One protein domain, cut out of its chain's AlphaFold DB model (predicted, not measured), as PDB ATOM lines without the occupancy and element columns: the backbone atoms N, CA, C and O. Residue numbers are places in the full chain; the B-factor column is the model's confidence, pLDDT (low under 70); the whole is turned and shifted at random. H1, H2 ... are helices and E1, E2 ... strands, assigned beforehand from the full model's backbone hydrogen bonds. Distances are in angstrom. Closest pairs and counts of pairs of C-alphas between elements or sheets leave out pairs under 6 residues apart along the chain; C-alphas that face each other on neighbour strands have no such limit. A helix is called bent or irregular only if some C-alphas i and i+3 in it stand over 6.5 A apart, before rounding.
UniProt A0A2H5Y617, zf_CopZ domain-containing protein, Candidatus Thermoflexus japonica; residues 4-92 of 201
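This is residues 4 to 92 of the 201 residues of the protein "zf_CopZ domain-containing protein" of Candidatus Thermoflexus japonica (UniProt A0A2H5Y617). A small hairpin sheet of three short strands, E2, E3 and E4, sits in the middle, with H1 at one end of the long axis and the short helices H2 and H3 at the other. Residues 25 to 45, a long stretch with no named element, run from H1 past the sheet to H2, while E1 lies off to one side, paired with the first printed residues. The printed part has 89 residues, with three named helices and four named strands in the order E1 H1 H2 H3 E2 E3 E4. The sheet's order is E2 E3 E4, all antiparallel; the class is mixed, helices and strands, with under half of the residues in named elements. The whole is compact, with a radius of gyration of the C-alphas of 12.0 A and spans of 34 by 23 by 22 A.

E1 is residues 11 to 13, with C-alpha 11 at (-35.982, -3.449, -23.019). H1, residues 16 to 24, is 12.5 A long and begins with C-alpha 16 at (-42.953, -13.958, -14.699). H2 is residues 46 to 52, 10.0 A long, and H3 residues 55 to 60, 10.1 A long. H3 is irregular: C-alphas 56 and 59 are 7.5 A apart. E2 is residues 66 to 68, 6.9 A long, E3 residues 76 to 80, 10.8 A, and E4 residues 85 to 88, 10.2 A, ending with C-alpha 88 at (-40.379, -5.825, -32.155).

E2, E3 and E4 form a meander, each strand the antiparallel neighbour of the one before. E2 and E3 are a hairpin at 156 degrees, with N 67 and O 79 2.9 A apart, within hydrogen-bond range. E3 and E4 are a hairpin at 171 degrees, with N 87 and O 78 2.8 A apart, also within range. Residues 43 to 44 pair antiparallel with residues 66 to 67 of E2. H2 is on the sheet but only grazes it, with its residues 46 to 52. H2 and H3 are close but not clearly touching, the closest C-alphas being those of Glu 50 and Phe 58, 6.7 A apart; they run opposite ways at a shallow tilt of 32 degrees. H3 is only just not on the sheet, with 4 pairs of C-alphas within 10 A. H1 is not on the sheet and is apart from H2 and H3. E1 pairs with no named strand, but residues 4 to 5 pair antiparallel with its residues 11 to 12. In H1 and H2 every O i to N i+4 pair is within hydrogen-bond range; in H3 0 of 2 are, beside 2 of 3 O i to N i+3 pairs.

The two farthest C-alphas, those of Gln 24 and Gly 55, are 34.9 A apart. The printed part has no cut. The link from H1 to H2, 21 residues, is long. The mean pLDDT of the printed part is 97.1, and no printed residue is under 70.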
ATOM      1  N   LEU A   4     -36.061  -8.695 -21.205       97.50
ATOM      2  CA  LEU A   4     -35.364  -9.079 -22.425       97.50
ATOM      3  C   LEU A   4     -34.966  -7.828 -23.202       97.50
ATOM      4  O   LEU A   4     -35.582  -6.771 -23.044       97.50
ATOM      5  N   THR A   5     -33.973  -7.977 -24.069       98.19
ATOM      6  CA  THR A   5     -33.515  -6.924 -24.975       98.19
ATOM      7  C   THR A   5     -33.821  -7.348 -26.405       98.19
ATOM      8  O   THR A   5     -33.413  -8.424 -26.834       98.19
ATOM      9  N   THR A   6     -34.564  -6.524 -27.142       98.38
ATOM     10  CA  THR A   6     -34.800  -6.727 -28.584       98.38
ATOM     11  C   THR A   6     -33.516  -6.532 -29.390       98.38
ATOM     12  O   THR A   6     -32.541  -5.969 -28.891       98.38
ATOM     13  N   VAL A   7     -33.509  -6.938 -30.662       97.88
ATOM     14  CA  VAL A   7     -32.342  -6.739 -31.543       97.88
ATOM     15  C   VAL A   7     -31.975  -5.261 -31.749       97.88
ATOM     16  O   VAL A   7     -30.816  -4.969 -32.036       97.88
ATOM     17  N   SER A   8     -32.924  -4.341 -31.549       96.50
ATOM     18  CA  SER A   8     -32.700  -2.886 -31.549       96.50
ATOM     19  C   SER A   8     -32.436  -2.290 -30.162       96.50
ATOM     20  O   SER A   8     -32.429  -1.073 -29.997       96.50
ATOM     21  N   GLY A   9     -32.225  -3.115 -29.134       96.81
ATOM     22  CA  GLY A   9     -31.843  -2.643 -27.801       96.81
ATOM     23  C   GLY A   9     -33.005  -2.217 -26.898       96.81
ATOM     24  O   GLY A   9     -32.775  -1.854 -25.745       96.81
ATOM     25  N   ARG A  10     -34.261  -2.282 -27.359       97.19
ATOM     26  CA  ARG A  10     -35.422  -2.002 -26.502       97.19
ATOM     27  C   ARG A  10     -35.555  -3.061 -25.414       97.19
ATOM     28  O   ARG A  10     -35.615  -4.251 -25.722       97.19
ATOM     29  N   LEU A  11     -35.672  -2.607 -24.168       98.00
ATOM     30  CA  LEU A  11     -35.982  -3.449 -23.019       98.00
ATOM     31  C   LEU A  11     -37.488  -3.687 -22.918       98.00
ATOM     32  O   LEU A  11     -38.280  -2.744 -22.975       98.00
ATOM     33  N   LEU A  12     -37.883  -4.946 -22.744       98.00
ATOM     34  CA  LEU A  12     -39.276  -5.345 -22.553       98.00
ATOM     35  C   LEU A  12     -39.407  -6.237 -21.314       98.00
ATOM     36  O   LEU A  12     -38.542  -7.090 -21.093       98.00
ATOM     37  N   PRO A  13     -40.460  -6.052 -20.497       97.94
ATOM     38  CA  PRO A  13     -40.685  -6.897 -19.335       97.94
ATOM     39  C   PRO A  13     -41.022  -8.321 -19.784       97.94
ATOM     40  O   PRO A  13     -41.813  -8.518 -20.709       97.94
ATOM     41  N   VAL A  14     -40.426  -9.302 -19.112       98.31
ATOM     42  CA  VAL A  14     -40.735 -10.719 -19.319       98.31
ATOM     43  C   VAL A  14     -41.866 -11.121 -18.378       98.31
ATOM     44  O   VAL A  14     -41.824 -10.807 -17.185       98.31
ATOM     45  N   ASP A  15     -42.859 -11.833 -18.905       97.75
ATOM     46  CA  ASP A  15     -43.925 -12.442 -18.120       97.75
ATOM     47  C   ASP A  15     -43.308 -13.382 -17.062       97.75
ATOM     48  O   ASP A  15     -42.571 -14.311 -17.414       97.75
ATOM     49  N   PRO A  16     -43.580 -13.172 -15.758       97.06
ATOM     50  CA  PRO A  16     -42.953 -13.958 -14.699       97.06
ATOM     51  C   PRO A  16     -43.231 -15.463 -14.785       97.06
ATOM     52  O   PRO A  16     -42.378 -16.256 -14.390       97.06
ATOM     53  N   LYS A  17     -44.401 -15.870 -15.298       96.12
ATOM     54  CA  LYS A  17     -44.751 -17.286 -15.464       96.12
ATOM     55  C   LYS A  17     -43.961 -17.897 -16.610       96.12
ATOM     56  O   LYS A  17     -43.463 -19.008 -16.462       96.12
ATOM     57  N   VAL A  18     -43.801 -17.166 -17.714       96.69
ATOM     58  CA  VAL A  18     -42.954 -17.621 -18.826       96.69
ATOM     59  C   VAL A  18     -41.496 -17.706 -18.388       96.69
ATOM     60  O   VAL A  18     -40.846 -18.703 -18.679       96.69
ATOM     61  N   ALA A  19     -40.992 -16.723 -17.636       96.62
ATOM     62  CA  ALA A  19     -39.630 -16.755 -17.104       96.62
ATOM     63  C   ALA A  19     -39.391 -17.967 -16.187       96.62
ATOM     64  O   ALA A  19     -38.376 -18.648 -16.316       96.62
ATOM     65  N   ALA A  20     -40.335 -18.253 -15.282       96.69
ATOM     66  CA  ALA A  20     -40.254 -19.410 -14.396       96.69
ATOM     67  C   ALA A  20     -40.283 -20.732 -15.176       96.69
ATOM     68  O   ALA A  20     -39.479 -21.618 -14.891       96.69
ATOM     69  N   LEU A  21     -41.164 -20.850 -16.176       96.38
ATOM     70  CA  LEU A  21     -41.244 -22.047 -17.006       96.38
ATOM     71  C   LEU A  21     -39.987 -22.229 -17.855       96.38
ATOM     72  O   LEU A  21     -39.431 -23.316 -17.863       96.38
ATOM     73  N   ALA A  22     -39.490 -21.180 -18.509       95.50
ATOM     74  CA  ALA A  22     -38.281 -21.257 -19.326       95.50
ATOM     75  C   ALA A  22     -37.043 -21.678 -18.515       95.50
ATOM     76  O   ALA A  22     -36.156 -22.329 -19.056       95.50
ATOM     77  N   ALA A  23     -36.985 -21.341 -17.221       94.88
ATOM     78  CA  ALA A  23     -35.921 -21.790 -16.324       94.88
ATOM     79  C   ALA A  23     -36.038 -23.276 -15.927       94.88
ATOM     80  O   ALA A  23     -35.032 -23.888 -15.575       94.88
ATOM     81  N   GLN A  24     -37.248 -23.843 -15.951       96.50
ATOM     82  CA  GLN A  24     -37.524 -25.234 -15.572       96.50
ATOM     83  C   GLN A  24     -37.506 -26.175 -16.784       96.50
ATOM     84  O   GLN A  24     -36.893 -27.236 -16.732       96.50
ATOM     85  N   ASP A  25     -38.173 -25.774 -17.864       96.56
ATOM     86  CA  ASP A  25     -38.344 -26.519 -19.107       96.56
ATOM     87  C   ASP A  25     -38.326 -25.544 -20.308       96.56
ATOM     88  O   ASP A  25     -39.367 -25.020 -20.731       96.56
ATOM     89  N   PRO A  26     -37.135 -25.281 -20.882       94.81
ATOM     90  CA  PRO A  26     -36.986 -24.410 -22.045       94.81
ATOM     91  C   PRO A  26     -37.784 -24.877 -23.267       94.81
ATOM     92  O   PRO A  26     -38.210 -24.048 -24.072       94.81
ATOM     93  N   GLN A  27     -38.000 -26.187 -23.415       94.62
ATOM     94  CA  GLN A  27     -38.706 -26.756 -24.560       94.62
ATOM     95  C   GLN A  27     -40.207 -26.470 -24.466       94.62
ATOM     96  O   GLN A  27     -40.830 -26.085 -25.454       94.62
ATOM     97  N   GLN A  28     -40.792 -26.574 -23.270       94.75
ATOM     98  CA  GLN A  28     -42.204 -26.244 -23.055       94.75
ATOM     99  C   GLN A  28     -42.502 -24.737 -23.186       94.75
ATOM    100  O   GLN A  28     -43.655 -24.350 -23.435       94.75
ATOM    101  N   ALA A  29     -41.474 -23.897 -23.031       96.50
ATOM    102  CA  ALA A  29     -41.541 -22.450 -23.206       96.50
ATOM    103  C   ALA A  29     -41.174 -21.962 -24.620       96.50
ATOM    104  O   ALA A  29     -41.300 -20.765 -24.876       96.50
ATOM    105  N   GLU A  30     -40.723 -22.829 -25.533       97.12
ATOM    106  CA  GLU A  30     -40.169 -22.427 -26.840       97.12
ATOM    107  C   GLU A  30     -41.137 -21.547 -27.650       97.12
ATOM    108  O   GLU A  30     -40.736 -20.521 -28.197       97.12
ATOM    109  N   ASP A  31     -42.420 -21.910 -27.657       98.06
ATOM    110  CA  ASP A  31     -43.502 -21.268 -28.406       98.06
ATOM    111  C   ASP A  31     -44.317 -20.259 -27.574       98.06
ATOM    112  O   ASP A  31     -45.336 -19.745 -28.048       98.06
ATOM    113  N   LEU A  32     -43.902 -19.964 -26.339       98.44
ATOM    114  CA  LEU A  32     -44.520 -18.931 -25.511       98.44
ATOM    115  C   LEU A  32     -43.855 -17.584 -25.773       98.44
ATOM    116  O   LEU A  32     -42.651 -17.422 -25.587       98.44
ATOM    117  N   CYS A  33     -44.646 -16.579 -26.143       98.62
ATOM    118  CA  CYS A  33     -44.139 -15.219 -26.225       98.62
ATOM    119  C   CYS A  33     -43.697 -14.768 -24.824       98.62
ATOM    120  O   CYS A  33     -44.535 -14.707 -23.917       98.62
ATOM    121  N   PRO A  34     -42.427 -14.378 -24.633       98.25
ATOM    122  CA  PRO A  34     -41.904 -14.028 -23.317       98.25
ATOM    123  C   PRO A  34     -42.511 -12.746 -22.746       98.25
ATOM    124  O   PRO A  34     -42.384 -12.511 -21.554       98.25
ATOM    125  N   VAL A  35     -43.170 -11.914 -23.561       98.44
ATOM    126  CA  VAL A  35     -43.730 -10.623 -23.120       98.44
ATOM    127  C   VAL A  35     -45.208 -10.722 -22.755       98.44
ATOM    128  O   VAL A  35     -45.617 -10.165 -21.744       98.44
ATOM    129  N   CYS A  36     -46.028 -11.397 -23.568       98.31
ATOM    130  CA  CYS A  36     -47.473 -11.493 -23.317       98.31
ATOM    131  C   CYS A  36     -47.936 -12.850 -22.772       98.31
ATOM    132  O   CYS A  36     -49.114 -12.993 -22.459       98.31
ATOM    133  N   GLY A  37     -47.062 -13.861 -22.735       98.06
ATOM    134  CA  GLY A  37     -47.411 -15.215 -22.298       98.06
ATOM    135  C   GLY A  37     -48.279 -16.017 -23.272       98.06
ATOM    136  O   GLY A  37     -48.634 -17.155 -22.976       98.06
ATOM    137  N   GLY A  38     -48.628 -15.458 -24.435       98.12
ATOM    138  CA  GLY A  38     -49.390 -16.169 -25.461       98.12
ATOM    139  C   GLY A  38     -48.598 -17.331 -26.068       98.12
ATOM    140  O   GLY A  38     -47.391 -17.213 -26.270       98.12
ATOM    141  N   ARG A  39     -49.285 -18.435 -26.387       98.00
ATOM    142  CA  ARG A  39     -48.706 -19.626 -27.028       98.00
ATOM    143  C   ARG A  39     -48.915 -19.593 -28.540       98.00
ATOM    144  O   ARG A  39     -50.051 -19.498 -29.000       98.00
ATOM    145  N   PHE A  40     -47.832 -19.710 -29.301       97.88
ATOM    146  CA  PHE A  40     -47.808 -19.564 -30.756       97.88
ATOM    147  C   PHE A  40     -47.002 -20.700 -31.407       97.88
ATOM    148  O   PHE A  40     -45.859 -20.495 -31.805       97.88
ATOM    149  N   PRO A  41     -47.573 -21.907 -31.567       96.19
ATOM    150  CA  PRO A  41     -46.819 -23.106 -31.958       96.19
ATOM    151  C   PRO A  41     -46.314 -23.098 -33.412       96.19
ATOM    152  O   PRO A  41     -45.492 -23.928 -33.797       96.19
ATOM    153  N   PHE A  42     -46.805 -22.183 -34.252       95.69
ATOM    154  CA  PHE A  42     -46.423 -22.127 -35.659       95.69
ATOM    155  C   PHE A  42     -45.033 -21.517 -35.837       95.69
ATOM    156  O   PHE A  42     -44.789 -20.372 -35.456       95.69
ATOM    157  N   ARG A  43     -44.148 -22.276 -36.489       96.31
ATOM    158  CA  ARG A  43     -42.800 -21.822 -36.825       96.31
ATOM    159  C   ARG A  43     -42.784 -20.951 -38.075       96.31
ATOM    160  O   ARG A  43     -43.382 -21.292 -39.099       96.31
ATOM    161  N   ILE A  44     -42.032 -19.862 -37.997       97.25
ATOM    162  CA  ILE A  44     -41.790 -18.937 -39.099       97.25
ATOM    163  C   ILE A  44     -40.536 -19.366 -39.850       97.25
ATOM    164  O   ILE A  44     -39.513 -19.710 -39.259       97.25
ATOM    165  N   ARG A  45     -40.628 -19.368 -41.180       95.50
ATOM    166  CA  ARG A  45     -39.510 -19.736 -42.045       95.50
ATOM    167  C   ARG A  45     -38.575 -18.547 -42.225       95.50
ATOM    168  O   ARG A  45     -39.024 -17.404 -42.294       95.50
ATOM    169  N   ARG A  46     -37.283 -18.834 -42.386       95.56
ATOM    170  CA  ARG A  46     -36.231 -17.828 -42.580       95.56
ATOM    171  C   ARG A  46     -36.562 -16.794 -43.660       95.56
ATOM    172  O   ARG A  46     -36.472 -15.601 -43.402       95.56
ATOM    173  N   TRP A  47     -37.027 -17.222 -44.832       95.19
ATOM    174  CA  TRP A  47     -37.363 -16.296 -45.921       95.19
ATOM    175  C   TRP A  47     -38.532 -15.355 -45.597       95.19
ATOM    176  O   TRP A  47     -38.608 -14.259 -46.148       95.19
ATOM    177  N   THR A  48     -39.453 -15.752 -44.706       97.00
ATOM    178  CA  THR A  48     -40.489 -14.842 -44.203       97.00
ATOM    179  C   THR A  48     -39.808 -13.742 -43.401       97.00
ATOM    180  O   THR A  48     -40.021 -12.570 -43.672       97.00
ATOM    181  N   LEU A  49     -38.921 -14.104 -42.474       97.69
ATOM    182  CA  LEU A  49     -38.179 -13.150 -41.649       97.69
ATOM    183  C   LEU A  49     -37.344 -12.189 -42.498       97.69
ATOM    184  O   LEU A  49     -37.465 -10.983 -42.319       97.69
ATOM    185  N   GLU A  50     -36.593 -12.690 -43.479       96.25
ATOM    186  CA  GLU A  50     -35.785 -11.872 -44.401       96.25
ATOM    187  C   GLU A  50     -36.626 -10.876 -45.211       96.25
ATOM    188  O   GLU A  50     -36.143  -9.817 -45.607       96.25
ATOM    189  N   ARG A  51     -37.908 -11.173 -45.451       97.00
ATOM    190  CA  ARG A  51     -38.812 -10.251 -46.149       97.00
ATOM    191  C   ARG A  51     -39.449  -9.207 -45.226       97.00
ATOM    192  O   ARG A  51     -39.887  -8.160 -45.708       97.00
ATOM    193  N   MET A  52     -39.531  -9.505 -43.932       97.88
ATOM    194  CA  MET A  52     -40.284  -8.732 -42.938       97.88
ATOM    195  C   MET A  52     -39.386  -7.840 -42.087       97.88
ATOM    196  O   MET A  52     -39.790  -6.735 -41.734       97.88
ATOM    197  N   ILE A  53     -38.192  -8.321 -41.750       97.88
ATOM    198  CA  ILE A  53     -37.207  -7.648 -40.906       97.88
ATOM    199  C   ILE A  53     -36.390  -6.674 -41.753       97.88
ATOM    200  O   ILE A  53     -36.135  -6.911 -42.931       97.88
ATOM    201  N   ARG A  54     -35.979  -5.556 -41.154       97.69
ATOM    202  CA  ARG A  54     -35.102  -4.581 -41.805       97.69
ATOM    203  C   ARG A  54     -33.733  -5.192 -42.107       97.69
ATOM    204  O   ARG A  54     -33.148  -5.868 -41.264       97.69
ATOM    205  N   GLY A  55     -33.189  -4.877 -43.282       96.12
ATOM    206  CA  GLY A  55     -31.953  -5.483 -43.799       96.12
ATOM    207  C   GLY A  55     -30.741  -5.431 -42.862       96.12
ATOM    208  O   GLY A  55     -29.928  -6.350 -42.855       96.12
ATOM    209  N   TRP A  56     -30.633  -4.403 -42.020       95.19
ATOM    210  CA  TRP A  56     -29.530  -4.263 -41.067       95.19
ATOM    211  C   TRP A  56     -29.585  -5.227 -39.870       95.19
ATOM    212  O   TRP A  56     -28.650  -5.241 -39.080       95.19
ATOM    213  N   HIS A  57     -30.647  -6.027 -39.724       96.50
ATOM    214  CA  HIS A  57     -30.723  -7.104 -38.731       96.50
ATOM    215  C   HIS A  57     -30.585  -8.508 -39.345       96.50
ATOM    216  O   HIS A  57     -30.810  -9.502 -38.652       96.50
ATOM    217  N   PHE A  58     -30.249  -8.635 -40.633       95.56
ATOM    218  CA  PHE A  58     -30.165  -9.946 -41.294       95.56
ATOM    219  C   PHE A  58     -29.107 -10.872 -40.679       95.56
ATOM    220  O   PHE A  58     -29.306 -12.084 -40.655       95.56
ATOM    221  N   ASP A  59     -28.034 -10.328 -40.098       96.00
ATOM    222  CA  ASP A  59     -27.017 -11.088 -39.356       96.00
ATOM    223  C   ASP A  59     -27.575 -11.760 -38.081       96.00
ATOM    224  O   ASP A  59     -27.003 -12.719 -37.550       96.00
ATOM    225  N   LYS A  60     -28.721 -11.280 -37.587       95.62
ATOM    226  CA  LYS A  60     -29.430 -11.847 -36.434       95.62
ATOM    227  C   LYS A  60     -30.424 -12.941 -36.812       95.62
ATOM    228  O   LYS A  60     -30.934 -13.592 -35.909       95.62
ATOM    229  N   ILE A  61     -30.714 -13.172 -38.093       96.44
ATOM    230  CA  ILE A  61     -31.695 -14.184 -38.508       96.44
ATOM    231  C   ILE A  61     -31.056 -15.582 -38.469       96.44
ATOM    232  O   ILE A  61     -29.990 -15.814 -39.040       96.44
ATOM    233  N   ARG A  62     -31.711 -16.524 -37.783       96.44
ATOM    234  CA  ARG A  62     -31.379 -17.962 -37.765       96.44
ATOM    235  C   ARG A  62     -32.237 -18.749 -38.760       96.44
ATOM    236  O   ARG A  62     -33.256 -18.261 -39.245       96.44
ATOM    237  N   ASP A  63     -31.837 -19.984 -39.048       94.12
ATOM    238  CA  ASP A  63     -32.518 -20.825 -40.045       94.12
ATOM    239  C   ASP A  63     -33.914 -21.291 -39.611       94.12
ATOM    240  O   ASP A  63     -34.793 -21.501 -40.451       94.12
ATOM    241  N   SER A  64     -34.138 -21.460 -38.306       94.94
ATOM    242  CA  SER A  64     -35.400 -21.953 -37.752       94.94
ATOM    243  C   SER A  64     -35.593 -21.499 -36.298       94.94
ATOM    244  O   SER A  64     -34.784 -20.726 -35.801       94.94
ATOM    245  N   GLY A  65     -36.676 -21.943 -35.647       96.06
ATOM    246  CA  GLY A  65     -36.946 -21.693 -34.219       96.06
ATOM    247  C   GLY A  65     -37.685 -20.389 -33.898       96.06
ATOM    248  O   GLY A  65     -37.883 -20.059 -32.733       96.06
ATOM    249  N   TYR A  66     -38.119 -19.643 -34.918       98.25
ATOM    250  CA  TYR A  66     -38.904 -18.426 -34.714       98.25
ATOM    251  C   TYR A  66     -40.397 -18.694 -34.643       98.25
ATOM    252  O   TYR A  66     -40.942 -19.485 -35.414       98.25
ATOM    253  N   HIS A  67     -41.059 -17.911 -33.806       98.56
ATOM    254  CA  HIS A  67     -42.502 -17.876 -33.635       98.56
ATOM    255  C   HIS A  67     -43.021 -16.455 -33.878       98.56
ATOM    256  O   HIS A  67     -42.290 -15.482 -33.689       98.56
ATOM    257  N   PHE A  68     -44.279 -16.327 -34.302       98.56
ATOM    258  CA  PHE A  68     -44.946 -15.040 -34.528       98.56
ATOM    259  C   PHE A  68     -45.966 -14.772 -33.420       98.56
ATOM    260  O   PHE A  68     -46.880 -15.564 -33.204       98.56
ATOM    261  N   CYS A  69     -45.822 -13.654 -32.711       98.62
ATOM    262  CA  CYS A  69     -46.748 -13.273 -31.653       98.62
ATOM    263  C   CYS A  69     -47.997 -12.606 -32.239       98.62
ATOM    264  O   CYS A  69     -47.946 -11.468 -32.707       98.62
ATOM    265  N   GLU A  70     -49.141 -13.281 -32.130       97.31
ATOM    266  CA  GLU A  70     -50.417 -12.799 -32.677       97.31
ATOM    267  C   GLU A  70     -51.193 -11.868 -31.736       97.31
ATOM    268  O   GLU A  70     -52.248 -11.356 -32.100       97.31
ATOM    269  N   THR A  71     -50.682 -11.601 -30.530       97.94
ATOM    270  CA  THR A  71     -51.335 -10.686 -29.586       97.94
ATOM    271  C   THR A  71     -51.272  -9.240 -30.105       97.94
ATOM    272  O   THR A  71     -50.159  -8.715 -30.237       97.94
ATOM    273  N   PRO A  72     -52.415  -8.562 -30.342       96.38
ATOM    274  CA  PRO A  72     -52.441  -7.218 -30.930       96.38
ATOM    275  C   PRO A  72     -51.655  -6.165 -30.147       96.38
ATOM    276  O   PRO A  72     -50.947  -5.352 -30.728       96.38
ATOM    277  N   THR A  73     -51.731  -6.213 -28.818       96.25
ATOM    278  CA  THR A  73     -51.103  -5.234 -27.916       96.25
ATOM    279  C   THR A  73     -49.663  -5.581 -27.536       96.25
ATOM    280  O   THR A  73     -49.003  -4.804 -26.849       96.25
ATOM    281  N   CYS A  74     -49.150  -6.743 -27.955       98.00
ATOM    282  CA  CYS A  74     -47.785  -7.144 -27.638       98.00
ATOM    283  C   CYS A  74     -46.802  -6.522 -28.647       98.00
ATOM    284  O   CYS A  74     -46.964  -6.751 -29.849       98.00
ATOM    285  N   PRO A  75     -45.761  -5.792 -28.198       97.00
ATOM    286  CA  PRO A  75     -44.811  -5.139 -29.102       97.00
ATOM    287  C   PRO A  75     -43.894  -6.127 -29.836       97.00
ATOM    288  O   PRO A  75     -43.384  -5.794 -30.903       97.00
ATOM    289  N   ILE A  76     -43.696  -7.334 -29.294       98.25
ATOM    290  CA  ILE A  76     -42.951  -8.403 -29.964       98.25
ATOM    291  C   ILE A  76     -43.731  -8.892 -31.180       98.25
ATOM    292  O   ILE A  76     -44.931  -9.155 -31.100       98.25
ATOM    293  N   VAL A  77     -43.022  -9.049 -32.294       98.56
ATOM    294  CA  VAL A  77     -43.529  -9.640 -33.530       98.56
ATOM    295  C   VAL A  77     -42.975 -11.043 -33.712       98.56
ATOM    296  O   VAL A  77     -43.765 -11.981 -33.779       98.56
ATOM    297  N   TYR A  78     -41.650 -11.194 -33.729       98.75
ATOM    298  CA  TYR A  78     -40.997 -12.499 -33.804       98.75
ATOM    299  C   TYR A  78     -40.139 -12.748 -32.575       98.75
ATOM    300  O   TYR A  78     -39.468 -11.840 -32.086       98.75
ATOM    301  N   PHE A  79     -40.132 -13.985 -32.096       98.75
ATOM    302  CA  PHE A  79     -39.285 -14.397 -30.984       98.75
ATOM    303  C   PHE A  79     -38.679 -15.771 -31.242       98.75
ATOM    304  O   PHE A  79     -39.295 -16.619 -31.888       98.75
ATOM    305  N   HIS A  80     -37.470 -15.965 -30.729       98.44
ATOM    306  CA  HIS A  80     -36.767 -17.236 -30.684       98.44
ATOM    307  C   HIS A  80     -36.169 -17.393 -29.287       98.44
ATOM    308  O   HIS A  80     -35.058 -16.935 -29.012       98.44
ATOM    309  N   ASN A  81     -36.898 -18.068 -28.399       97.44
ATOM    310  CA  ASN A  81     -36.518 -18.175 -26.988       97.44
ATOM    311  C   ASN A  81     -35.188 -18.924 -26.796       97.44
ATOM    312  O   ASN A  81     -34.378 -18.508 -25.975       97.44
ATOM    313  N   GLY A  82     -34.912 -19.956 -27.605       95.56
ATOM    314  CA  GLY A  82     -33.666 -20.733 -27.510       95.56
ATOM    315  C   GLY A  82     -32.373 -19.962 -27.824       95.56
ATOM    316  O   GLY A  82     -31.321 -20.317 -27.314       95.56
ATOM    317  N   GLU A  83     -32.449 -18.890 -28.618       96.44
ATOM    318  CA  GLU A  83     -31.300 -18.063 -29.026       96.44
ATOM    319  C   GLU A  83     -31.361 -16.660 -28.398       96.44
ATOM    320  O   GLU A  83     -30.482 -15.832 -28.628       96.44
ATOM    321  N   GLY A  84     -32.415 -16.356 -27.632       97.12
ATOM    322  CA  GLY A  84     -32.627 -15.033 -27.049       97.12
ATOM    323  C   GLY A  84     -32.802 -13.916 -28.084       97.12
ATOM    324  O   GLY A  84     -32.380 -12.788 -27.836       97.12
ATOM    325  N   LEU A  85     -33.396 -14.213 -29.245       98.38
ATOM    326  CA  LEU A  85     -33.569 -13.251 -30.340       98.38
ATOM    327  C   LEU A  85     -35.016 -12.772 -30.424       98.38
ATOM    328  O   LEU A  85     -35.940 -13.570 -30.595       98.38
ATOM    329  N   TYR A  86     -35.208 -11.456 -30.344       98.56
ATOM    330  CA  TYR A  86     -36.527 -10.838 -30.253       98.56
ATOM    331  C   TYR A  86     -36.630  -9.639 -31.191       98.56
ATOM    332  O   TYR A  86     -35.847  -8.695 -31.081       98.56
ATOM    333  N   PHE A  87     -37.620  -9.676 -32.079       98.69
ATOM    334  CA  PHE A  87     -37.917  -8.621 -33.040       98.69
ATOM    335  C   PHE A  87     -39.248  -7.963 -32.676       98.69
ATOM    336  O   PHE A  87     -40.287  -8.630 -32.645       98.69
ATOM    337  N   ALA A  88     -39.219  -6.667 -32.393       98.25
ATOM    338  CA  ALA A  88     -40.379  -5.825 -32.155       98.25
ATOM    339  C   ALA A  88     -40.803  -5.076 -33.431       98.25
ATOM    340  O   ALA A  88     -40.177  -5.196 -34.483       98.25
ATOM    341  N   LEU A  89     -41.907  -4.330 -33.358       96.75
ATOM    342  CA  LEU A  89     -42.497  -3.616 -34.500       96.75
ATOM    343  C   LEU A  89     -41.501  -2.702 -35.231       96.75
ATOM    344  O   LEU A  89     -41.519  -2.627 -36.457       96.75
ATOM    345  N   GLU A  90     -40.624  -2.032 -34.491       96.31
ATOM    346  CA  GLU A  90     -39.574  -1.150 -35.004       96.31
ATOM    347  C   GLU A  90     -38.522  -1.874 -35.867       96.31
ATOM    348  O   GLU A  90     -37.961  -1.271 -36.787       96.31
ATOM    349  N   ASP A  91     -38.322  -3.175 -35.641       98.00
ATOM    350  CA  ASP A  91     -37.344  -4.006 -36.354       98.00
ATOM    351  C   ASP A  91     -37.848  -4.467 -37.729       98.00
ATOM    352  O   ASP A  91     -37.091  -5.043 -38.519       98.00
ATOM    353  N   LEU A  92     -39.130  -4.236 -38.028       97.75
ATOM    354  CA  LEU A  92     -39.771  -4.637 -39.273       97.75
ATOM    355  C   LEU A  92     -39.808  -3.500 -40.299       97.75
ATOM    356  O   LEU A  92     -39.893  -2.314 -39.976       97.75
TER     357      LEU A  92